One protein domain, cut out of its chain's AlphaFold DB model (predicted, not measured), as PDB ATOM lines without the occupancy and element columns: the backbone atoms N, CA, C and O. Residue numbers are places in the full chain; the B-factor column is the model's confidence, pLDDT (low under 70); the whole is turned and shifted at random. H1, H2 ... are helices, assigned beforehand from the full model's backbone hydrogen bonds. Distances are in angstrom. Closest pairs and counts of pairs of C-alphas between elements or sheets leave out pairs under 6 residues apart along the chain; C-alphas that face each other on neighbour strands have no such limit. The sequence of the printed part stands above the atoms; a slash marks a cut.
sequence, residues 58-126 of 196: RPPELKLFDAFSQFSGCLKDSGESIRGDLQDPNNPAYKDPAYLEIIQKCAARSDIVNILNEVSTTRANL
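This is residues 58 to 126 of the 196 residues of an uncharacterized protein of Actinobacteria bacterium (UniProt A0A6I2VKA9). The long helix H1 makes one side of this elongated domain, and the chain then doubles back along it as two helices, H3 and H4, which make a corner with each other at Asp 111 near the middle of H1. H4 packs at a shallow tilt on H1, H3 crosses the later part of H1 more steeply, and a long loop of residues 78 to 91 swings out from the end of H1 to the short H2, at the first end of H3. The printed part has 69 residues with four named helices in the order H1, H2, H3, H4 and no named strand, and its class is all helix. It is only just compact, close to loose, with a radius of gyration of the C-alphas of 12.7 A, and it is only just elongated, with spans of 38 by 25 by 16 A.

H1, residues 60 to 77, touches H3, residues 97 to 110, with residues 67 to 75 alone. Their closest C-alphas, those of Ala 67 and Ser 110, are 5.0 A apart, and they run opposite ways at a steep tilt of 43 degrees. H1 also touches H4, residues 112 to 124; the closest C-alphas, those of Ala 67 and Ile 112, are 5.1 A apart. H1 and H4 run opposite ways at a shallow tilt of 26 degrees. H2, residues 92 to 95, is apart from H1 and from H4. It only just touches H3, only at the corner by their link, with 3 pairs of C-alphas within 8 A; the closest are those of Tyr 94 and Leu 100, 5.5 A apart. H3 and H4 are close but not clearly touching, with the C-alphas of Ala 107 and Val 113 at 6.4 A, and run the same way at a steep tilt of 67 degrees. In H3 and H4 every pair of O i and N i+4 is within hydrogen-bond range, in H1 12 of 14 are, and H2 is too short for such a pair.

H1 begins at C-alpha 60 (250.559, 234.609, 136.195) and measures 25.2 A from first to last C-alpha, over residues 60 to 77. H2, residues 92 to 95, measures 5.7 A. H3 begins at C-alpha 97 (234.054, 259.784, 136.039) and measures 20.0 A to C-alpha 110. H4, residues 112 to 124, measures 18.1 A and ends at C-alpha 124 (243.264, 229.125, 127.477).

The two C-alphas farthest apart, those of Gly 79 and Leu 126, are 38.6 A apart, while the first and last printed C-alphas, those of Arg 58 and Leu 126, are 16.0 A apart. The link from H1 to H2 is long, with 14 residues; those from H2 to H3 and from H3 to H4 are tight, with 1 residue each. The printed part has no cut. Its mean pLDDT is 92.9, and no printed residue is under 70.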
ATOM      1  N   ARG A  58     257.341 233.739 138.479       80.38
ATOM      2  CA  ARG A  58     256.166 233.109 139.076       80.38
ATOM      3  C   ARG A  58     255.043 232.976 138.039       80.38
ATOM      4  O   ARG A  58     254.953 233.786 137.105       80.38
ATOM      5  N   PRO A  59     254.143 232.000 138.221       82.06
ATOM      6  CA  PRO A  59     252.940 231.874 137.414       82.06
ATOM      7  C   PRO A  59     252.125 233.158 137.405       82.06
ATOM      8  O   PRO A  59     252.036 233.826 138.445       82.06
ATOM      9  N   PRO A  60     251.461 233.467 136.284       86.38
ATOM     10  CA  PRO A  60     250.559 234.609 136.195       86.38
ATOM     11  C   PRO A  60     249.513 234.650 137.317       86.38
ATOM     12  O   PRO A  60     249.166 235.725 137.795       86.38
ATOM     13  N   GLU A  61     249.038 233.499 137.797       85.44
ATOM     14  CA  GLU A  61     248.053 233.430 138.881       85.44
ATOM     15  C   GLU A  61     248.608 233.902 140.225       85.44
ATOM     16  O   GLU A  61     247.888 234.543 140.985       85.44
ATOM     17  N   LEU A  62     249.882 233.622 140.517       85.38
ATOM     18  CA  LEU A  62     250.512 234.108 141.745       85.38
ATOM     19  C   LEU A  62     250.804 235.605 141.652       85.38
ATOM     20  O   LEU A  62     250.550 236.343 142.602       85.38
ATOM     21  N   LYS A  63     251.242 236.074 140.477       89.69
ATOM     22  CA  LYS A  63     251.392 237.508 140.192       89.69
ATOM     23  C   LYS A  63     250.071 238.261 140.344       89.69
ATOM     24  O   LYS A  63     250.061 239.401 140.803       89.69
ATOM     25  N   LEU A  64     248.952 237.624 139.984       91.00
ATOM     26  CA  LEU A  64     247.627 238.231 140.080       91.00
ATOM     27  C   LEU A  64     247.243 238.559 141.525       91.00
ATOM     28  O   LEU A  64     246.618 239.595 141.744       91.00
ATOM     29  N   PHE A  65     247.623 237.733 142.506       89.62
ATOM     30  CA  PHE A  65     247.351 238.038 143.916       89.62
ATOM     31  C   PHE A  65     248.036 239.335 144.351       89.62
ATOM     32  O   PHE A  65     247.379 240.220 144.900       89.62
ATOM     33  N   ASP A  66     249.315 239.493 144.016       90.00
ATOM     34  CA  ASP A  66     250.076 240.698 144.352       90.00
ATOM     35  C   ASP A  66     249.533 241.929 143.621       90.00
ATOM     36  O   ASP A  66     249.334 242.984 144.227       90.00
ATOM     37  N   ALA A  67     249.235 241.797 142.326       93.50
ATOM     38  CA  ALA A  67     248.667 242.876 141.527       93.50
ATOM     39  C   ALA A  67     247.283 243.303 142.030       93.50
ATOM     40  O   ALA A  67     246.979 244.495 142.095       93.50
ATOM     41  N   PHE A  68     246.444 242.351 142.442       92.69
ATOM     42  CA  PHE A  68     245.151 242.657 143.048       92.69
ATOM     43  C   PHE A  68     245.307 243.322 144.418       92.69
ATOM     44  O   PHE A  68     244.594 244.280 144.724       92.69
ATOM     45  N   SER A  69     246.256 242.864 145.235       91.31
ATOM     46  CA  SER A  69     246.580 243.471 146.530       91.31
ATOM     47  C   SER A  69     247.015 244.935 146.363       91.31
ATOM     48  O   SER A  69     246.478 245.834 147.012       91.31
ATOM     49  N   GLN A  70     247.887 245.218 145.392       93.75
ATOM     50  CA  GLN A  70     248.309 246.584 145.058       93.75
ATOM     51  C   GLN A  70     247.165 247.436 144.492       93.75
ATOM     52  O   GLN A  70     247.020 248.606 144.850       93.75
ATOM     53  N   PHE A  71     246.337 246.852 143.623       95.88
ATOM     54  CA  PHE A  71     245.172 247.522 143.050       95.88
ATOM     55  C   PHE A  71     244.173 247.937 144.137       95.88
ATOM     56  O   PHE A  71     243.816 249.110 144.238       95.88
ATOM     57  N   SER A  72     243.766 246.987 144.978       92.31
ATOM     58  CA  SER A  72     242.817 247.218 146.072       92.31
ATOM     59  C   SER A  72     243.371 248.177 147.129       92.31
ATOM     60  O   SER A  72     242.644 249.061 147.585       92.31
ATOM     61  N   GLY A  73     244.668 248.093 147.448       93.50
ATOM     62  CA  GLY A  73     245.357 249.068 148.295       93.50
ATOM     63  C   GLY A  73     245.305 250.489 147.724       93.50
ATOM     64  O   GLY A  73     244.920 251.420 148.427       93.50
ATOM     65  N   CYS A  74     245.583 250.658 146.428       96.81
ATOM     66  CA  CYS A  74     245.509 251.962 145.763       96.81
ATOM     67  C   CYS A  74     244.095 252.572 145.780       96.81
ATOM     68  O   CYS A  74     243.953 253.791 145.951       96.81
ATOM     69  N   LEU A  75     243.050 251.747 145.630       95.94
ATOM     70  CA  LEU A  75     241.664 252.205 145.772       95.94
ATOM     71  C   LEU A  75     241.406 252.710 147.191       95.94
ATOM     72  O   LEU A  75     240.937 253.835 147.364       95.94
ATOM     73  N   LYS A  76     241.798 251.918 148.193       94.19
ATOM     74  CA  LYS A  76     241.615 252.251 149.607       94.19
ATOM     75  C   LYS A  76     242.329 253.544 149.999       94.19
ATOM     76  O   LYS A  76     241.736 254.381 150.674       94.19
ATOM     77  N   ASP A  77     243.556 253.744 149.523       96.50
ATOM     78  CA  ASP A  77     244.324 254.979 149.738       96.50
ATOM     79  C   ASP A  77     243.658 256.205 149.095       96.50
ATOM     80  O   ASP A  77     243.817 257.332 149.565       96.50
ATOM     81  N   SER A  78     242.880 255.986 148.033       95.38
ATOM     82  CA  SER A  78     242.078 257.016 147.366       95.38
ATOM     83  C   SER A  78     240.702 257.222 148.022       95.38
ATOM     84  O   SER A  78     239.919 258.035 147.539       95.38
ATOM     85  N   GLY A  79     240.402 256.511 149.116       95.50
ATOM     86  CA  GLY A  79     239.106 256.551 149.798       95.50
ATOM     87  C   GLY A  79     237.998 255.775 149.080       95.50
ATOM     88  O   GLY A  79     236.826 255.973 149.387       95.50
ATOM     89  N   GLU A  80     238.363 254.906 148.136       95.12
ATOM     90  CA  GLU A  80     237.444 254.120 147.320       95.12
ATOM     91  C   GLU A  80     237.514 252.623 147.631       95.12
ATOM     92  O   GLU A  80     238.475 252.108 148.201       95.12
ATOM     93  N   SER A  81     236.475 251.904 147.213       92.12
ATOM     94  CA  SER A  81     236.415 250.442 147.247       92.12
ATOM     95  C   SER A  81     235.952 249.907 145.900       92.12
ATOM     96  O   SER A  81     235.391 250.641 145.088       92.12
ATOM     97  N   ILE A  82     236.135 248.609 145.658       91.81
ATOM     98  CA  ILE A  82     235.582 247.967 144.463       91.81
ATOM     99  C   ILE A  82     234.049 248.059 144.508       91.81
ATOM    100  O   ILE A  82     233.414 247.615 145.465       91.81
ATOM    101  N   ARG A  83     233.456 248.657 143.473       93.19
ATOM    102  CA  ARG A  83     232.005 248.802 143.301       93.19
ATOM    103  C   ARG A  83     231.531 247.882 142.176       93.19
ATOM    104  O   ARG A  83     231.797 248.161 141.010       93.19
ATOM    105  N   GLY A  84     230.800 246.822 142.519       90.62
ATOM    106  CA  GLY A  84     230.266 245.863 141.543       90.62
ATOM    107  C   GLY A  84     231.340 244.991 140.884       90.62
ATOM    108  O   GLY A  84     232.464 244.897 141.372       90.62
ATOM    109  N   ASP A  85     230.977 244.344 139.776       89.44
ATOM    110  CA  ASP A  85     231.902 243.536 138.980       89.44
ATOM    111  C   ASP A  85     232.714 244.435 138.041       89.44
ATOM    112  O   ASP A  85     232.167 245.074 137.143       89.44
ATOM    113  N   LEU A  86     234.027 244.513 138.250       89.81
ATOM    114  CA  LEU A  86     234.903 245.326 137.405       89.81
ATOM    115  C   LEU A  86     235.105 244.730 136.005       89.81
ATOM    116  O   LEU A  86     235.521 245.453 135.097       89.81
ATOM    117  N   GLN A  87     234.816 243.440 135.819       87.06
ATOM    118  CA  GLN A  87     234.895 242.779 134.519       87.06
ATOM    119  C   GLN A  87     233.639 243.004 133.669       87.06
ATOM    120  O   GLN A  87     233.687 242.785 132.459       87.06
ATOM    121  N   ASP A  88     232.536 243.477 134.264       91.25
ATOM    122  CA  ASP A  88     231.345 243.874 133.518       91.25
ATOM    123  C   ASP A  88     231.578 245.240 132.841       91.25
ATOM    124  O   ASP A  88     231.661 246.264 133.529       91.25
ATOM    125  N   PRO A  89     231.637 245.316 131.495       89.62
ATOM    126  CA  PRO A  89     231.786 246.591 130.793       89.62
ATOM    127  C   PRO A  89     230.609 247.549 131.036       89.62
ATOM    128  O   PRO A  89     230.745 248.751 130.813       89.62
ATOM    129  N   ASN A  90     229.461 247.040 131.495       93.94
ATOM    130  CA  ASN A  90     228.275 247.827 131.817       93.94
ATOM    131  C   ASN A  90     228.142 248.141 133.311       93.94
ATOM    132  O   ASN A  90     227.086 248.632 133.727       93.94
ATOM    133  N   ASN A  91     229.186 247.893 134.112       94.44
ATOM    134  CA  ASN A  91     229.168 248.180 135.538       94.44
ATOM    135  C   ASN A  91     228.702 249.633 135.779       94.44
ATOM    136  O   ASN A  91     229.337 250.583 135.307       94.44
ATOM    137  N   PRO A  92     227.597 249.844 136.522       96.06
ATOM    138  CA  PRO A  92     227.026 251.172 136.713       96.06
ATOM    139  C   PRO A  92     227.981 252.146 137.412       96.06
ATOM    140  O   PRO A  92     227.831 253.353 137.223       96.06
ATOM    141  N   ALA A  93     228.962 251.651 138.174       95.50
ATOM    142  CA  ALA A  93     229.973 252.480 138.824       95.50
ATOM    143  C   ALA A  93     230.849 253.244 137.817       95.50
ATOM    144  O   ALA A  93     231.304 254.340 138.126       95.50
ATOM    145  N   TYR A  94     231.023 252.739 136.590       94.75
ATOM    146  CA  TYR A  94     231.789 253.421 135.539       94.75
ATOM    147  C   TYR A  94     231.109 254.678 134.982       94.75
ATOM    148  O   TYR A  94     231.727 255.430 134.232       94.75
ATOM    149  N   LYS A  95     229.855 254.951 135.363       95.62
ATOM    150  CA  LYS A  95     229.177 256.219 135.042       95.62
ATOM    151  C   LYS A  95     229.690 257.394 135.877       95.62
ATOM    152  O   LYS A  95     229.421 258.538 135.523       95.62
ATOM    153  N   ASP A  96     230.380 257.118 136.980       97.06
ATOM    154  CA  ASP A  96     231.047 258.118 137.806       97.06
ATOM    155  C   ASP A  96     232.472 258.356 137.265       97.06
ATOM    156  O   ASP A  96     233.328 257.472 137.386       97.06
ATOM    157  N   PRO A  97     232.755 259.522 136.650       96.25
ATOM    158  CA  PRO A  97     234.054 259.784 136.039       96.25
ATOM    159  C   PRO A  97     235.195 259.847 137.062       96.25
ATOM    160  O   PRO A  97     236.316 259.476 136.723       96.25
ATOM    161  N   ALA A  98     234.924 260.258 138.308       96.69
ATOM    162  CA  ALA A  98     235.948 260.309 139.351       96.69
ATOM    163  C   ALA A  98     236.370 258.894 139.774       96.69
ATOM    164  O   ALA A  98     237.559 258.598 139.897       96.69
ATOM    165  N   TYR A  99     235.396 257.992 139.920       96.88
ATOM    166  CA  TYR A  99     235.666 256.582 140.190       96.88
ATOM    167  C   TYR A  99     236.439 255.924 139.038       96.88
ATOM    168  O   TYR A  99     237.411 255.208 139.272       96.88
ATOM    169  N   LEU A 100     236.052 256.202 137.789       95.94
ATOM    170  CA  LEU A 100     236.716 255.651 136.607       95.94
ATOM    171  C   LEU A 100     238.185 256.095 136.511       95.94
ATOM    172  O   LEU A 100     239.054 255.261 136.248       95.94
ATOM    173  N   GLU A 101     238.481 257.370 136.781       96.94
ATOM    174  CA  GLU A 101     239.856 257.886 136.817       96.94
ATOM    175  C   GLU A 101     240.707 257.162 137.876       96.94
ATOM    176  O   GLU A 101     241.835 256.740 137.599       96.94
ATOM    177  N   ILE A 102     240.153 256.955 139.076       97.81
ATOM    178  CA  ILE A 102     240.825 256.227 140.160       97.81
ATOM    179  C   ILE A 102     241.089 254.771 139.752       97.81
ATOM    180  O   ILE A 102     242.210 254.287 139.921       97.81
ATOM    181  N   ILE A 103     240.101 254.087 139.164       97.06
ATOM    182  CA  ILE A 103     240.245 252.704 138.689       97.06
ATOM    183  C   ILE A 103     241.361 252.600 137.648       97.06
ATOM    184  O   ILE A 103     242.242 251.751 137.791       97.06
ATOM    185  N   GLN A 104     241.374 253.473 136.637       95.75
ATOM    186  CA  GLN A 104     242.411 253.470 135.599       95.75
ATOM    187  C   GLN A 104     243.803 253.716 136.183       95.75
ATOM    188  O   GLN A 104     244.753 252.998 135.864       95.75
ATOM    189  N   LYS A 105     243.919 254.696 137.082       97.56
ATOM    190  CA  LYS A 105     245.171 255.019 137.769       97.56
ATOM    191  C   LYS A 105     245.677 253.847 138.608       97.56
ATOM    192  O   LYS A 105     246.865 253.533 138.554       97.56
ATOM    193  N   CYS A 106     244.804 253.211 139.384       97.88
ATOM    194  CA  CYS A 106     245.188 252.085 140.228       97.88
ATOM    195  C   CYS A 106     245.521 250.841 139.405       97.88
ATOM    196  O   CYS A 106     246.509 250.179 139.708       97.88
ATOM    197  N   ALA A 107     244.779 250.575 138.329       96.38
ATOM    198  CA  ALA A 107     245.059 249.470 137.421       96.38
ATOM    199  C   ALA A 107     246.410 249.628 136.702       96.38
ATOM    200  O   ALA A 107     247.150 248.658 136.569       96.38
ATOM    201  N   ALA A 108     246.756 250.850 136.281       96.25
ATOM    202  CA  ALA A 108     248.053 251.139 135.670       96.25
ATOM    203  C   ALA A 108     249.216 250.995 136.665       96.25
ATOM    204  O   ALA A 108     250.299 250.561 136.290       96.25
ATOM    205  N   ARG A 109     249.001 251.353 137.937       95.62
ATOM    206  CA  ARG A 109     250.023 251.242 138.990       95.62
ATOM    207  C   ARG A 109     250.300 249.807 139.417       95.62
ATOM    208  O   ARG A 109     251.431 249.519 139.788       95.62
ATOM    209  N   SER A 110     249.283 248.952 139.409       95.38
ATOM    210  CA  SER A 110     249.399 247.560 139.847       95.38
ATOM    211  C   SER A 110     249.696 246.573 138.721       95.38
ATOM    212  O   SER A 110     249.860 245.389 138.992       95.38
ATOM    213  N   ASP A 111     249.691 247.035 137.467       94.94
ATOM    214  CA  ASP A 111     249.835 246.204 136.264       94.94
ATOM    215  C   ASP A 111     248.769 245.093 136.121       94.94
ATOM    216  O   ASP A 111     248.892 244.159 135.325       94.94
ATOM    217  N   ILE A 112     247.668 245.196 136.876       94.38
ATOM    218  CA  ILE A 112     246.679 244.118 137.012       94.38
ATOM    219  C   ILE A 112     246.038 243.729 135.677       94.38
ATOM    220  O   ILE A 112     245.723 242.563 135.466       94.38
ATOM    221  N   VAL A 113     245.867 244.675 134.751       94.31
ATOM    222  CA  VAL A 113     245.260 244.405 133.438       94.31
ATOM    223  C   VAL A 113     246.160 243.509 132.589       94.31
ATOM    224  O   VAL A 113     245.668 242.574 131.957       94.31
ATOM    225  N   ASN A 114     247.471 243.756 132.591       93.56
ATOM    226  CA  ASN A 114     248.416 242.932 131.843       93.56
ATOM    227  C   ASN A 114     248.490 241.525 132.441       93.56
ATOM    228  O   ASN A 114     248.363 240.545 131.711       93.56
ATOM    229  N   ILE A 115     248.550 241.416 133.769       93.62
ATOM    230  CA  ILE A 115     248.581 240.121 134.459       93.62
ATOM    231  C   ILE A 115     247.276 239.336 134.256       93.62
ATOM    232  O   ILE A 115     247.314 238.134 134.003       93.62
ATOM    233  N   LEU A 116     246.111 239.990 134.283       92.38
ATOM    234  CA  LEU A 116     244.832 239.346 133.956       92.38
ATOM    235  C   LEU A 116     244.827 238.782 132.525       92.38
ATOM    236  O   LEU A 116     244.321 237.679 132.301       92.38
ATOM    237  N   ASN A 117     245.421 239.498 131.567       92.75
ATOM    238  CA  ASN A 117     245.577 239.011 130.195       92.75
ATOM    239  C   ASN A 117     246.535 237.813 130.113       92.75
ATOM    240  O   ASN A 117     246.250 236.853 129.391       92.75
ATOM    241  N   GLU A 118     247.637 237.829 130.868       91.81
ATOM    242  CA  GLU A 118     248.570 236.698 130.966       91.81
ATOM    243  C   GLU A 118     247.905 235.460 131.574       91.81
ATOM    244  O   GLU A 118     248.050 234.361 131.034       91.81
ATOM    245  N   VAL A 119     247.128 235.631 132.649       91.38
ATOM    246  CA  VAL A 119     246.345 234.554 133.272       91.38
ATOM    247  C   VAL A 119     245.335 233.993 132.278       91.38
ATOM    248  O   VAL A 119     245.272 232.780 132.092       91.38
ATOM    249  N   SER A 120     244.568 234.854 131.607       91.06
ATOM    250  CA  SER A 120     243.581 234.435 130.605       91.06
ATOM    251  C   SER A 120     244.234 233.630 129.474       91.06
ATOM    252  O   SER A 120     243.793 232.526 129.149       91.06
ATOM    253  N   THR A 121     245.349 234.135 128.941       91.25
ATOM    254  CA  THR A 121     246.103 233.489 127.859       91.25
ATOM    255  C   THR A 121     246.698 232.158 128.306       91.25
ATOM    256  O   THR A 121     246.564 231.161 127.600       91.25
ATOM    257  N   THR A 122     247.322 232.113 129.483       89.94
ATOM    258  CA  THR A 122     247.890 230.881 130.050       89.94
ATOM    259  C   THR A 122     246.805 229.832 130.199       89.94
ATOM    260  O   THR A 122     246.930 228.730 129.671       89.94
ATOM    261  N   ARG A 123     245.687 230.202 130.826       90.56
ATOM    262  CA  ARG A 123     244.569 229.294 131.074       90.56
ATOM    263  C   ARG A 123     243.939 228.741 129.804       90.56
ATOM    264  O   ARG A 123     243.589 227.566 129.781       90.56
ATOM    265  N   ALA A 124     243.813 229.558 128.760       90.38
ATOM    266  CA  ALA A 124     243.264 229.125 127.477       90.38
ATOM    267  C   ALA A 124     244.132 228.068 126.768       90.38
ATOM    268  O   ALA A 124     243.624 227.340 125.919       90.38
ATOM    269  N   ASN A 125     245.420 227.981 127.112       90.38
ATOM    270  CA  ASN A 125     246.393 227.106 126.456       90.38
ATOM    271  C   ASN A 125     246.840 225.913 127.316       90.38
ATOM    272  O   ASN A 125     247.731 225.173 126.897       90.38
ATOM    273  N   LEU A 126     246.242 225.711 128.495       91.12
ATOM    274  CA  LEU A 126     246.625 224.614 129.384       91.12
ATOM    275  C   LEU A 126     246.313 223.249 128.778       91.12
ATOM    276  O   LEU A 126     245.207 222.976 128.302       91.12
TER     277      LEU A 126